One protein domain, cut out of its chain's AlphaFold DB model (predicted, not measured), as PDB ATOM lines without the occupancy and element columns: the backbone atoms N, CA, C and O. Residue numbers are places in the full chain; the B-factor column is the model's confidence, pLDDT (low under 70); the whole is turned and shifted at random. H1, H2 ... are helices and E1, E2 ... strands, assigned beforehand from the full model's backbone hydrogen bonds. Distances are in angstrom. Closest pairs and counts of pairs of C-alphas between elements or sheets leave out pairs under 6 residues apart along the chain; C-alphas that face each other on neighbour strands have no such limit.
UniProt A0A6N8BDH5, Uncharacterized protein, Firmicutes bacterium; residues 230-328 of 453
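This is residues 230 to 328 of the 453 residues of an uncharacterized protein of Firmicutes bacterium (UniProt A0A6N8BDH5). A small strand hairpin, E1 and E2, sits at one end of a body of five helices, beside the last residues of H4 and the first of H5. In the body H3, H4 and H5 pack as a triangle, H2 packs on H3, and H1 crosses the far end of H3, at the end away from the strands. The printed part has 99 residues with five named helices followed by two named strands, in the order H1 H2 H3 H4 H5 E1 E2; the sheet, order E1 - E2, is antiparallel. The class is mostly helix. The whole is compact, with a radius of gyration of the C-alphas of 12.9 A and spans of 36 by 29 by 20 A.

E1 holds residues 313 to 318, 13.4 A from first to last C-alpha, and E2 holds residues 321 to 326, 15.5 A, ending with C-alpha 326 at (29.993, -1.583, -1.296). H5 is residues 292 to 304, 18.3 A; H4 is residues 274 to 286, 18.8 A, with C-alpha 286 at (43.515, 2.533, -6.017). H3 is residues 260 to 272, 18.4 A, and H2 is residues 243 to 255, 18.3 A. H1, residues 230 to 241, is 16.5 A long and begins with C-alpha 230 at (48.189, -16.422, 19.078).

E1 and E2 form an antiparallel hairpin, with N 314 and O 325, and N 323 and O 316, each 2.8 A apart, within hydrogen-bond range. The closest C-alphas of H4 and E1, Leu 285 and Met 316, are 4.8 A apart; those of H5 and E1, Ser 292 and Ile 318, 6.3 A. H4 and H5 are a helical hairpin: they touch at Gly 281 and Ser 298, C-alphas 4.9 A apart, at a steep tilt of 41 degrees, opposite ways. H5 touches H3, the hub, which touches four helices; the closest C-alphas, Ala 294 and Asp 263, are 5.3 A apart, at a shallow tilt of 30 degrees, the same way. H3, with residues 269 to 271 alone, touches H4; the C-alphas of Val 270 and Gly 277 are closest, 4.0 A. H2 and H3 are a helical hairpin, closest at the C-alphas of Leu 253 and Ala 262, 5.5 A. H1 touches H3 about perpendicular, at 83 degrees, with C-alphas of Ala 240 and Leu 269 closest, 4.7 A. H1 and H2 touch only at the corner by their link, and only just, with 3 pairs of C-alphas within 8 A. In H1, H2, H3, H4 and H5 every O i to N i+4 pair is within hydrogen-bond range.

The two C-alphas farthest apart, Ala 231 and Glu 321, are 39.9 A apart. The printed part has no cut and no long link. The mean pLDDT of the printed part is 86.4; residues 230 to 232 and 256 to 260 are under 70.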
ATOM      1  N   ASN A 230      47.064 -17.293  18.753       69.50
ATOM      2  CA  ASN A 230      48.189 -16.422  19.078       69.50
ATOM      3  C   ASN A 230      49.424 -16.789  18.255       69.50
ATOM      4  O   ASN A 230      50.026 -15.902  17.649       69.50
ATOM      5  N   ALA A 231      49.751 -18.079  18.168       66.06
ATOM      6  CA  ALA A 231      50.859 -18.577  17.358       66.06
ATOM      7  C   ALA A 231      50.665 -18.240  15.870       66.06
ATOM      8  O   ALA A 231      51.582 -17.754  15.212       66.06
ATOM      9  N   LYS A 232      49.437 -18.384  15.352       69.69
ATOM     10  CA  LYS A 232      49.086 -17.963  13.982       69.69
ATOM     11  C   LYS A 232      49.265 -16.461  13.766       69.69
ATOM     12  O   LYS A 232      49.723 -16.039  12.707       69.69
ATOM     13  N   SER A 233      48.898 -15.649  14.758       73.88
ATOM     14  CA  SER A 233      49.053 -14.193  14.707       73.88
ATOM     15  C   SER A 233      50.525 -13.770  14.714       73.88
ATOM     16  O   SER A 233      50.901 -12.824  14.024       73.88
ATOM     17  N   GLU A 234      51.367 -14.462  15.481       78.81
ATOM     18  CA  GLU A 234      52.808 -14.210  15.539       78.81
ATOM     19  C   GLU A 234      53.517 -14.621  14.248       78.81
ATOM     20  O   GLU A 234      54.184 -13.780  13.646       78.81
ATOM     21  N   ALA A 235      53.265 -15.836  13.755       78.06
ATOM     22  CA  ALA A 235      53.773 -16.298  12.464       78.06
ATOM     23  C   ALA A 235      53.323 -15.377  11.313       78.06
ATOM     24  O   ALA A 235      54.115 -14.997  10.452       78.06
ATOM     25  N   GLY A 236      52.060 -14.934  11.335       79.56
ATOM     26  CA  GLY A 236      51.536 -13.965  10.372       79.56
ATOM     27  C   GLY A 236      52.265 -12.619  10.406       79.56
ATOM     28  O   GLY A 236      52.500 -12.023   9.353       79.56
ATOM     29  N   ARG A 237      52.666 -12.140  11.594       85.44
ATOM     30  CA  ARG A 237      53.486 -10.926  11.733       85.44
ATOM     31  C   ARG A 237      54.896 -11.136  11.200       85.44
ATOM     32  O   ARG A 237      55.341 -10.308  10.415       85.44
ATOM     33  N   GLU A 238      55.587 -12.206  11.580       85.69
ATOM     34  CA  GLU A 238      56.941 -12.473  11.077       85.69
ATOM     35  C   GLU A 238      56.954 -12.529   9.544       85.69
ATOM     36  O   GLU A 238      57.699 -11.789   8.899       85.69
ATOM     37  N   PHE A 239      56.017 -13.280   8.965       85.38
ATOM     38  CA  PHE A 239      55.809 -13.344   7.522       85.38
ATOM     39  C   PHE A 239      55.575 -11.964   6.892       85.38
ATOM     40  O   PHE A 239      56.224 -11.596   5.913       85.38
ATOM     41  N   ALA A 240      54.660 -11.170   7.457       88.94
ATOM     42  CA  ALA A 240      54.308  -9.866   6.907       88.94
ATOM     43  C   ALA A 240      55.391  -8.797   7.109       88.94
ATOM     44  O   ALA A 240      55.329  -7.739   6.474       88.94
ATOM     45  N   HIS A 241      56.368  -9.034   7.985       90.25
ATOM     46  CA  HIS A 241      57.501  -8.148   8.227       90.25
ATOM     47  C   HIS A 241      58.775  -8.572   7.490       90.25
ATOM     48  O   HIS A 241      59.643  -7.721   7.288       90.25
ATOM     49  N   ASP A 242      58.865  -9.816   7.019       89.50
ATOM     50  CA  ASP A 242      59.987 -10.266   6.205       89.50
ATOM     51  C   ASP A 242      59.959  -9.677   4.781       89.50
ATOM     52  O   ASP A 242      58.956  -9.698   4.058       89.50
ATOM     53  N   GLY A 243      61.103  -9.135   4.365       92.62
ATOM     54  CA  GLY A 243      61.261  -8.467   3.077       92.62
ATOM     55  C   GLY A 243      61.197  -9.417   1.881       92.62
ATOM     56  O   GLY A 243      60.692  -9.030   0.825       92.62
ATOM     57  N   LEU A 244      61.694 -10.650   2.027       89.06
ATOM     58  CA  LEU A 244      61.655 -11.641   0.952       89.06
ATOM     59  C   LEU A 244      60.238 -12.200   0.780       89.06
ATOM     60  O   LEU A 244      59.779 -12.336  -0.354       89.06
ATOM     61  N   SER A 245      59.519 -12.450   1.873       88.31
ATOM     62  CA  SER A 245      58.106 -12.846   1.873       88.31
ATOM     63  C   SER A 245      57.236 -11.806   1.172       88.31
ATOM     64  O   SER A 245      56.501 -12.144   0.241       88.31
ATOM     65  N   ARG A 246      57.390 -10.517   1.521       93.62
ATOM     66  CA  ARG A 246      56.724  -9.412   0.805       93.62
ATOM     67  C   ARG A 246      57.025  -9.453  -0.686       93.62
ATOM     68  O   ARG A 246      56.103  -9.409  -1.496       93.62
ATOM     69  N   MET A 247      58.306  -9.537  -1.042       94.19
ATOM     70  CA  MET A 247      58.745  -9.564  -2.436       94.19
ATOM     71  C   MET A 247      58.133 -10.740  -3.206       94.19
ATOM     72  O   MET A 247      57.652 -10.553  -4.319       94.19
ATOM     73  N   THR A 248      58.114 -11.927  -2.605       89.62
ATOM     74  CA  THR A 248      57.622 -13.163  -3.222       89.62
ATOM     75  C   THR A 248      56.117 -13.119  -3.465       89.62
ATOM     76  O   THR A 248      55.684 -13.317  -4.597       89.62
ATOM     77  N   VAL A 249      55.321 -12.762  -2.452       90.81
ATOM     78  CA  VAL A 249      53.863 -12.614  -2.609       90.81
ATOM     79  C   VAL A 249      53.534 -11.570  -3.674       90.81
ATOM     80  O   VAL A 249      52.689 -11.802  -4.533       90.81
ATOM     81  N   LEU A 250      54.219 -10.422  -3.654       94.25
ATOM     82  CA  LEU A 250      53.988  -9.357  -4.632       94.25
ATOM     83  C   LEU A 250      54.420  -9.757  -6.047       94.25
ATOM     84  O   LEU A 250      53.787  -9.327  -7.007       94.25
ATOM     85  N   ALA A 251      55.468 -10.568  -6.190       92.31
ATOM     86  CA  ALA A 251      55.874 -11.123  -7.474       92.31
ATOM     87  C   ALA A 251      54.785 -12.047  -8.037       92.31
ATOM     88  O   ALA A 251      54.360 -11.845  -9.171       92.31
ATOM     89  N   TRP A 252      54.265 -12.974  -7.225       88.44
ATOM     90  CA  TRP A 252      53.170 -13.864  -7.624       88.44
ATOM     91  C   TRP A 252      51.901 -13.095  -8.006       88.44
ATOM     92  O   TRP A 252      51.325 -13.354  -9.058       88.44
ATOM     93  N   LEU A 253      51.529 -12.068  -7.232       89.62
ATOM     94  CA  LEU A 253      50.393 -11.191  -7.549       89.62
ATOM     95  C   LEU A 253      50.532 -10.452  -8.891       89.62
ATOM     96  O   LEU A 253      49.525 -10.067  -9.479       89.62
ATOM     97  N   LEU A 254      51.758 -10.181  -9.353       90.25
ATOM     98  CA  LEU A 254      52.024  -9.474 -10.614       90.25
ATOM     99  C   LEU A 254      52.267 -10.413 -11.803       90.25
ATOM    100  O   LEU A 254      52.263  -9.957 -12.952       90.25
ATOM    101  N   ASP A 255      52.531 -11.689 -11.535       81.88
ATOM    102  CA  ASP A 255      52.678 -12.735 -12.549       81.88
ATOM    103  C   ASP A 255      51.332 -13.400 -12.906       81.88
ATOM    104  O   ASP A 255      51.255 -14.022 -13.961       81.88
ATOM    105  N   ASP A 256      50.306 -13.176 -12.073       65.38
ATOM    106  CA  ASP A 256      48.902 -13.621 -12.125       65.38
ATOM    107  C   ASP A 256      48.505 -14.574 -13.269       65.38
ATOM    108  O   ASP A 256      48.162 -14.173 -14.386       65.38
ATOM    109  N   ASP A 257      48.465 -15.857 -12.916       52.47
ATOM    110  CA  ASP A 257      47.738 -16.944 -13.566       52.47
ATOM    111  C   ASP A 257      46.435 -17.329 -12.818       52.47
ATOM    112  O   ASP A 257      45.755 -18.283 -13.204       52.47
ATOM    113  N   GLY A 258      46.029 -16.562 -11.795       51.09
ATOM    114  CA  GLY A 258      44.783 -16.747 -11.047       51.09
ATOM    115  C   GLY A 258      44.863 -17.739  -9.883       51.09
ATOM    116  O   GLY A 258      43.856 -18.377  -9.567       51.09
ATOM    117  N   SER A 259      46.031 -17.914  -9.256       57.59
ATOM    118  CA  SER A 259      46.183 -18.794  -8.090       57.59
ATOM    119  C   SER A 259      45.728 -18.111  -6.788       57.59
ATOM    120  O   SER A 259      46.225 -17.056  -6.398       57.59
ATOM    121  N   GLY A 260      44.794 -18.738  -6.060       65.44
ATOM    122  CA  GLY A 260      44.259 -18.205  -4.794       65.44
ATOM    123  C   GLY A 260      45.290 -18.073  -3.660       65.44
ATOM    124  O   GLY A 260      45.023 -17.414  -2.656       65.44
ATOM    125  N   GLU A 261      46.480 -18.660  -3.811       71.00
ATOM    126  CA  GLU A 261      47.581 -18.563  -2.845       71.00
ATOM    127  C   GLU A 261      48.155 -17.140  -2.757       71.00
ATOM    128  O   GLU A 261      48.416 -16.648  -1.656       71.00
ATOM    129  N   ALA A 262      48.291 -16.441  -3.890       80.44
ATOM    130  CA  ALA A 262      48.810 -15.073  -3.918       80.44
ATOM    131  C   ALA A 262      47.866 -14.093  -3.195       80.44
ATOM    132  O   ALA A 262      48.319 -13.231  -2.436       80.44
ATOM    133  N   ASP A 263      46.554 -14.275  -3.357       83.25
ATOM    134  CA  ASP A 263      45.525 -13.472  -2.688       83.25
ATOM    135  C   ASP A 263      45.482 -13.722  -1.173       83.25
ATOM    136  O   ASP A 263      45.329 -12.784  -0.383       83.25
ATOM    137  N   GLN A 264      45.668 -14.973  -0.738       81.88
ATOM    138  CA  GLN A 264      45.804 -15.295   0.687       81.88
ATOM    139  C   GLN A 264      47.068 -14.669   1.284       81.88
ATOM    140  O   GLN A 264      47.005 -14.066   2.361       81.88
ATOM    141  N   GLY A 265      48.192 -14.741   0.564       86.62
ATOM    142  CA  GLY A 265      49.428 -14.058   0.935       86.62
ATOM    143  C   GLY A 265      49.216 -12.550   1.081       86.62
ATOM    144  O   GLY A 265      49.597 -11.970   2.099       86.62
ATOM    145  N   LEU A 266      48.532 -11.917   0.120       92.06
ATOM    146  CA  LEU A 266      48.187 -10.494   0.170       92.06
ATOM    147  C   LEU A 266      47.350 -10.149   1.397       92.06
ATOM    148  O   LEU A 266      47.657  -9.182   2.096       92.06
ATOM    149  N   ARG A 267      46.315 -10.947   1.686       90.94
ATOM    150  CA  ARG A 267      45.494 -10.776   2.888       90.94
ATOM    151  C   ARG A 267      46.361 -10.833   4.144       90.94
ATOM    152  O   ARG A 267      46.209  -9.971   5.003       90.94
ATOM    153  N   GLY A 268      47.303 -11.774   4.226       89.62
ATOM    154  CA  GLY A 268      48.276 -11.856   5.319       89.62
ATOM    155  C   GLY A 268      49.146 -10.599   5.443       89.62
ATOM    156  O   GLY A 268      49.255 -10.029   6.530       89.62
ATOM    157  N   LEU A 269      49.700 -10.108   4.327       94.31
ATOM    158  CA  LEU A 269      50.504  -8.881   4.299       94.31
ATOM    159  C   LEU A 269      49.707  -7.651   4.755       94.31
ATOM    160  O   LEU A 269      50.215  -6.837   5.530       94.31
ATOM    161  N   VAL A 270      48.464  -7.504   4.291       96.12
ATOM    162  CA  VAL A 270      47.599  -6.381   4.671       96.12
ATOM    163  C   VAL A 270      47.140  -6.519   6.117       96.12
ATOM    164  O   VAL A 270      47.153  -5.524   6.832       96.12
ATOM    165  N   GLN A 271      46.790  -7.716   6.586       91.44
ATOM    166  CA  GLN A 271      46.318  -7.941   7.953       91.44
ATOM    167  C   GLN A 271      47.417  -7.682   8.990       91.44
ATOM    168  O   GLN A 271      47.195  -6.957   9.959       91.44
ATOM    169  N   TYR A 272      48.608  -8.249   8.780       91.88
ATOM    170  CA  TYR A 272      49.662  -8.296   9.796       91.88
ATOM    171  C   TYR A 272      50.825  -7.325   9.550       91.88
ATOM    172  O   TYR A 272      51.636  -7.119  10.445       91.88
ATOM    173  N   GLY A 273      50.898  -6.666   8.388       93.00
ATOM    174  CA  GLY A 273      52.009  -5.777   8.015       93.00
ATOM    175  C   GLY A 273      51.990  -4.373   8.638       93.00
ATOM    176  O   GLY A 273      52.667  -3.475   8.129       93.00
ATOM    177  N   GLY A 274      51.185  -4.134   9.678       94.00
ATOM    178  CA  GLY A 274      51.098  -2.839  10.369       94.00
ATOM    179  C   GLY A 274      50.689  -1.679   9.450       94.00
ATOM    180  O   GLY A 274      49.808  -1.834   8.600       94.00
ATOM    181  N   GLU A 275      51.315  -0.511   9.607       96.38
ATOM    182  CA  GLU A 275      51.067   0.672   8.758       96.38
ATOM    183  C   GLU A 275      51.434   0.432   7.287       96.38
ATOM    184  O   GLU A 275      50.748   0.901   6.376       96.38
ATOM    185  N   TRP A 276      52.503  -0.332   7.038       97.62
ATOM    186  CA  TRP A 276      52.918  -0.673   5.680       97.62
ATOM    187  C   TRP A 276      51.860  -1.535   4.981       97.62
ATOM    188  O   TRP A 276      51.508  -1.250   3.838       97.62
ATOM    189  N   GLY A 277      51.311  -2.529   5.688       97.44
ATOM    190  CA  GLY A 277      50.239  -3.397   5.192       97.44
ATOM    191  C   GLY A 277      48.949  -2.631   4.889       97.44
ATOM    192  O   GLY A 277      48.345  -2.843   3.841       97.44
ATOM    193  N   GLU A 278      48.572  -1.668   5.737       97.50
ATOM    194  CA  GLU A 278      47.438  -0.780   5.447       97.50
ATOM    195  C   GLU A 278      47.680   0.032   4.169       97.50
ATOM    196  O   GLU A 278      46.827   0.082   3.278       97.50
ATOM    197  N   LYS A 279      48.858   0.656   4.061       98.06
ATOM    198  CA  LYS A 279      49.222   1.457   2.890       98.06
ATOM    199  C   LYS A 279      49.235   0.606   1.622       98.06
ATOM    200  O   LYS A 279      48.785   1.081   0.583       98.06
ATOM    201  N   LEU A 280      49.724  -0.634   1.701       98.31
ATOM    202  CA  LEU A 280      49.681  -1.588   0.596       98.31
ATOM    203  C   LEU A 280      48.233  -1.865   0.191       98.31
ATOM    204  O   LEU A 280      47.903  -1.678  -0.976       98.31
ATOM    205  N   GLY A 281      47.371  -2.229   1.145       96.94
ATOM    206  CA  GLY A 281      45.963  -2.514   0.880       96.94
ATOM    207  C   GLY A 281      45.275  -1.359   0.150       96.94
ATOM    208  O   GLY A 281      44.663  -1.570  -0.891       96.94
ATOM    209  N   ARG A 282      45.457  -0.116   0.620       96.44
ATOM    210  CA  ARG A 282      44.899   1.076  -0.049       96.44
ATOM    211  C   ARG A 282      45.431   1.248  -1.474       96.44
ATOM    212  O   ARG A 282      44.650   1.458  -2.397       96.44
ATOM    213  N   ARG A 283      46.746   1.093  -1.681       96.69
ATOM    214  CA  ARG A 283      47.356   1.184  -3.017       96.69
ATOM    215  C   ARG A 283      46.853   0.114  -3.978       96.69
ATOM    216  O   ARG A 283      46.694   0.408  -5.160       96.69
ATOM    217  N   VAL A 284      46.579  -1.091  -3.485       95.38
ATOM    218  CA  VAL A 284      45.998  -2.161  -4.299       95.38
ATOM    219  C   VAL A 284      44.606  -1.770  -4.799       95.38
ATOM    220  O   VAL A 284      44.335  -1.915  -5.990       95.38
ATOM    221  N   LEU A 285      43.756  -1.203  -3.935       94.50
ATOM    222  CA  LEU A 285      42.412  -0.743  -4.315       94.50
ATOM    223  C   LEU A 285      42.440   0.396  -5.342       94.50
ATOM    224  O   LEU A 285      41.639   0.402  -6.275       94.50
ATOM    225  N   GLU A 286      43.371   1.336  -5.177       92.88
ATOM    226  CA  GLU A 286      43.515   2.533  -6.017       92.88
ATOM    227  C   GLU A 286      44.172   2.253  -7.381       92.88
ATOM    228  O   GLU A 286      44.079   3.074  -8.292       92.88
ATOM    229  N   SER A 287      44.867   1.122  -7.530       92.31
ATOM    230  CA  SER A 287      45.725   0.860  -8.686       92.31
ATOM    231  C   SER A 287      45.035   0.024  -9.776       92.31
ATOM    232  O   SER A 287      44.427  -1.013  -9.483       92.31
ATOM    233  N   PRO A 288      45.201   0.379 -11.066       90.94
ATOM    234  CA  PRO A 288      44.729  -0.438 -12.185       90.94
ATOM    235  C   PRO A 288      45.514  -1.743 -12.370       90.94
ATOM    236  O   PRO A 288      45.096  -2.587 -13.151       90.94
ATOM    237  N   VAL A 289      46.660  -1.899 -11.699       90.06
ATOM    238  CA  VAL A 289      47.612  -2.995 -11.944       90.06
ATOM    239  C   VAL A 289      47.118  -4.340 -11.412       90.06
ATOM    240  O   VAL A 289      47.406  -5.364 -12.016       90.06
ATOM    241  N   PHE A 290      46.411  -4.342 -10.282       89.94
ATOM    242  CA  PHE A 290      46.050  -5.574  -9.580       89.94
ATOM    243  C   PHE A 290      44.714  -6.141 -10.059       89.94
ATOM    244  O   PHE A 290      43.816  -5.386 -10.445       89.94
ATOM    245  N   SER A 291      44.556  -7.461  -9.983       86.62
ATOM    246  CA  SER A 291      43.306  -8.143 -10.317       86.62
ATOM    247  C   SER A 291      42.166  -7.752  -9.365       86.62
ATOM    248  O   SER A 291      42.381  -7.234  -8.265       86.62
ATOM    249  N   SER A 292      40.922  -8.001  -9.778       84.31
ATOM    250  CA  SER A 292      39.757  -7.787  -8.909       84.31
ATOM    251  C   SER A 292      39.803  -8.680  -7.661       84.31
ATOM    252  O   SER A 292      39.373  -8.245  -6.597       84.31
ATOM    253  N   ALA A 293      40.377  -9.886  -7.759       83.06
ATOM    254  CA  ALA A 293      40.526 -10.805  -6.630       83.06
ATOM    255  C   ALA A 293      41.478 -10.242  -5.559       83.06
ATOM    256  O   ALA A 293      41.081 -10.097  -4.400       83.06
ATOM    257  N   ALA A 294      42.655  -9.758  -5.967       88.88
ATOM    258  CA  ALA A 294      43.609  -9.094  -5.078       88.88
ATOM    259  C   ALA A 294      43.013  -7.847  -4.394       88.88
ATOM    260  O   ALA A 294      43.269  -7.569  -3.215       88.88
ATOM    261  N   LYS A 295      42.171  -7.095  -5.113       90.75
ATOM    262  CA  LYS A 295      41.448  -5.946  -4.548       90.75
ATOM    263  C   LYS A 295      40.414  -6.363  -3.512       90.75
ATOM    264  O   LYS A 295      40.375  -5.764  -2.439       90.75
ATOM    265  N   MET A 296      39.633  -7.407  -3.777       87.44
ATOM    266  CA  MET A 296      38.690  -7.945  -2.795       87.44
ATOM    267  C   MET A 296      39.409  -8.480  -1.552       87.44
ATOM    268  O   MET A 296      39.002  -8.161  -0.434       87.44
ATOM    269  N   ALA A 297      40.516  -9.208  -1.725       88.31
ATOM    270  CA  ALA A 297      41.347  -9.680  -0.617       88.31
ATOM    271  C   ALA A 297      41.867  -8.514   0.245       88.31
ATOM    272  O   ALA A 297      41.762  -8.551   1.473       88.31
ATOM    273  N   SER A 298      42.350  -7.443  -0.396       93.31
ATOM    274  CA  SER A 298      42.820  -6.232   0.289       93.31
ATOM    275  C   SER A 298      41.703  -5.506   1.031       93.31
ATOM    276  O   SER A 298      41.883  -5.116   2.183       93.31
ATOM    277  N   ALA A 299      40.542  -5.326   0.400       92.69
ATOM    278  CA  ALA A 299      39.424  -4.625   1.017       92.69
ATOM    279  C   ALA A 299      38.877  -5.390   2.230       92.69
ATOM    280  O   ALA A 299      38.673  -4.788   3.283       92.69
ATOM    281  N   ASN A 300      38.732  -6.715   2.120       88.75
ATOM    282  CA  ASN A 300      38.322  -7.567   3.236       88.75
ATOM    283  C   ASN A 300      39.300  -7.462   4.413       88.75
ATOM    284  O   ASN A 300      38.867  -7.248   5.542       88.75
ATOM    285  N   ALA A 301      40.610  -7.529   4.154       91.50
ATOM    286  CA  ALA A 301      41.630  -7.369   5.192       91.50
ATOM    287  C   ALA A 301      41.558  -5.988   5.873       91.50
ATOM    288  O   ALA A 301      41.664  -5.873   7.090       91.50
ATOM    289  N   LEU A 302      41.342  -4.915   5.106       94.69
ATOM    290  CA  LEU A 302      41.210  -3.565   5.662       94.69
ATOM    291  C   LEU A 302      39.933  -3.391   6.503       94.69
ATOM    292  O   LEU A 302      39.979  -2.706   7.524       94.69
ATOM    293  N   ILE A 303      38.817  -4.011   6.110       91.31
ATOM    294  CA  ILE A 303      37.572  -4.025   6.897       91.31
ATOM    295  C   ILE A 303      37.771  -4.818   8.194       91.31
ATOM    296  O   ILE A 303      37.397  -4.351   9.265       91.31
ATOM    297  N   GLU A 304      38.407  -5.992   8.131       88.75
ATOM    298  CA  GLU A 304      38.725  -6.810   9.312       88.75
ATOM    299  C   GLU A 304      39.643  -6.081  10.301       88.75
ATOM    300  O   GLU A 304      39.505  -6.245  11.513       88.75
ATOM    301  N   ARG A 305      40.538  -5.223   9.800       91.44
ATOM    302  CA  ARG A 305      41.358  -4.322  10.624       91.44
ATOM    303  C   ARG A 305      40.598  -3.114  11.182       91.44
ATOM    304  O   ARG A 305      41.183  -2.353  11.949       91.44
ATOM    305  N   GLY A 306      39.349  -2.885  10.774       91.31
ATOM    306  CA  GLY A 306      38.581  -1.684  11.118       91.31
ATOM    307  C   GLY A 306      39.106  -0.401  10.463       91.31
ATOM    308  O   GLY A 306      38.793   0.696  10.918       91.31
ATOM    309  N   VAL A 307      39.927  -0.524   9.416       93.62
ATOM    310  CA  VAL A 307      40.515   0.606   8.678       93.62
ATOM    311  C   VAL A 307      39.531   1.175   7.657       93.62
ATOM    312  O   VAL A 307      39.526   2.381   7.396       93.62
ATOM    313  N   LEU A 308      38.726   0.301   7.051       91.44
ATOM    314  CA  LEU A 308      37.619   0.677   6.180       91.44
ATOM    315  C   LEU A 308      36.285   0.329   6.854       91.44
ATOM    316  O   LEU A 308      36.194  -0.721   7.495       91.44
ATOM    317  N   PRO A 309      35.261   1.185   6.712       84.88
ATOM    318  CA  PRO A 309      33.921   0.893   7.206       84.88
ATOM    319  C   PRO A 309      33.288  -0.291   6.462       84.88
ATOM    320  O   PRO A 309      33.455  -0.453   5.254       84.88
ATOM    321  N   GLU A 310      32.544  -1.122   7.195       79.56
ATOM    322  CA  GLU A 310      31.736  -2.202   6.620       79.56
ATOM    323  C   GLU A 310      30.423  -1.630   6.052       79.56
ATOM    324  O   GLU A 310      29.826  -0.746   6.666       79.56
ATOM    325  N   ASN A 311      29.951  -2.142   4.908       78.88
ATOM    326  CA  ASN A 311      28.721  -1.698   4.224       78.88
ATOM    327  C   ASN A 311      28.706  -0.226   3.763       78.88
ATOM    328  O   ASN A 311      27.647   0.332   3.480       78.88
ATOM    329  N   GLU A 312      29.867   0.413   3.653       84.31
ATOM    330  CA  GLU A 312      29.989   1.725   3.019       84.31
ATOM    331  C   GLU A 312      30.678   1.597   1.651       84.31
ATOM    332  O   GLU A 312      31.567   0.755   1.479       84.31
ATOM    333  N   PRO A 313      30.293   2.410   0.650       86.31
ATOM    334  CA  PRO A 313      30.954   2.392  -0.646       86.31
ATOM    335  C   PRO A 313      32.419   2.845  -0.550       86.31
ATOM    336  O   PRO A 313      32.714   3.973  -0.156       86.31
ATOM    337  N   ILE A 314      33.339   1.985  -0.980       89.19
ATOM    338  CA  ILE A 314      34.783   2.230  -1.015       89.19
ATOM    339  C   ILE A 314      35.210   2.468  -2.472       89.19
ATOM    340  O   ILE A 314      34.805   1.707  -3.355       89.19
ATOM    341  N   PRO A 315      36.036   3.489  -2.771       88.00
ATOM    342  CA  PRO A 315      36.588   3.662  -4.109       88.00
ATOM    343  C   PRO A 315      37.559   2.523  -4.444       88.00
ATOM    344  O   PRO A 315      38.515   2.270  -3.712       88.00
ATOM    345  N   MET A 316      37.337   1.859  -5.575       89.19
ATOM    346  CA  MET A 316      38.140   0.732  -6.040       89.19
ATOM    347  C   MET A 316      38.253   0.747  -7.565       89.19
ATOM    348  O   MET A 316      37.302   1.078  -8.267       89.19
ATOM    349  N   TYR A 317      39.413   0.366  -8.092       86.12
ATOM    350  CA  TYR A 317      39.619   0.230  -9.529       86.12
ATOM    351  C   TYR A 317      39.142  -1.144 -10.034       86.12
ATOM    352  O   TYR A 317      39.793  -2.155  -9.778       86.12
ATOM    353  N   ILE A 318      38.031  -1.209 -10.768       80.31
ATOM    354  CA  ILE A 318      37.462  -2.447 -11.329       80.31
ATOM    355  C   ILE A 318      37.344  -2.299 -12.848       80.31
ATOM    356  O   ILE A 318      36.854  -1.285 -13.337       80.31
ATOM    357  N   ASP A 319      37.798  -3.311 -13.593       76.19
ATOM    358  CA  ASP A 319      37.699  -3.383 -15.061       76.19
ATOM    359  C   ASP A 319      38.228  -2.147 -15.802       76.19
ATOM    360  O   ASP A 319      37.671  -1.714 -16.808       76.19
ATOM    361  N   GLY A 320      39.313  -1.549 -15.309       77.12
ATOM    362  CA  GLY A 320      39.902  -0.387 -15.969       77.12
ATOM    363  C   GLY A 320      39.336   0.965 -15.519       77.12
ATOM    364  O   GLY A 320      39.835   1.987 -15.991       77.12
ATOM    365  N   GLU A 321      38.381   1.001 -14.585       85.38
ATOM    366  CA  GLU A 321      37.733   2.230 -14.113       85.38
ATOM    367  C   GLU A 321      37.645   2.307 -12.586       85.38
ATOM    368  O   GLU A 321      37.475   1.305 -11.894       85.38
ATOM    369  N   GLN A 322      37.689   3.523 -12.043       88.81
ATOM    370  CA  GLN A 322      37.425   3.747 -10.625       88.81
ATOM    371  C   GLN A 322      35.913   3.723 -10.361       88.81
ATOM    372  O   GLN A 322      35.157   4.497 -10.948       88.81
ATOM    373  N   ARG A 323      35.471   2.849  -9.454       88.94
ATOM    374  CA  ARG A 323      34.069   2.653  -9.071       88.94
ATOM    375  C   ARG A 323      33.924   2.689  -7.554       88.94
ATOM    376  O   ARG A 323      34.848   2.337  -6.829       88.94
ATOM    377  N   MET A 324      32.759   3.110  -7.074       88.19
ATOM    378  CA  MET A 324      32.402   2.987  -5.660       88.19
ATOM    379  C   MET A 324      31.790   1.604  -5.444       88.19
ATOM    380  O   MET A 324      30.803   1.262  -6.096       88.19
ATOM    381  N   VAL A 325      32.393   0.808  -4.567       85.31
ATOM    382  CA  VAL A 325      32.029  -0.592  -4.333       85.31
ATOM    383  C   VAL A 325      31.653  -0.762  -2.878       85.31
ATOM    384  O   VAL A 325      32.447  -0.480  -1.988       85.31
ATOM    385  N   GLU A 326      30.439  -1.229  -2.635       84.50
ATOM    386  CA  GLU A 326      29.993  -1.583  -1.296       84.50
ATOM    387  C   GLU A 326      30.293  -3.063  -1.043       84.50
ATOM    388  O   GLU A 326      29.838  -3.933  -1.790       84.50
ATOM    389  N   ILE A 327      31.071  -3.350  -0.002       80.00
ATOM    390  CA  ILE A 327      31.373  -4.722   0.411       80.00
ATOM    391  C   ILE A 327      30.461  -5.073   1.576       80.00
ATOM    392  O   ILE A 327      30.550  -4.470   2.647       80.00
ATOM    393  N   ARG A 328      29.591  -6.060   1.348       73.38
ATOM    394  CA  ARG A 328      28.634  -6.561   2.335       73.38
ATOM    395  C   ARG A 328      29.005  -7.963   2.781       73.38
ATOM    396  O   ARG A 328      29.270  -8.831   1.947       73.38
TER     397      ARG A 328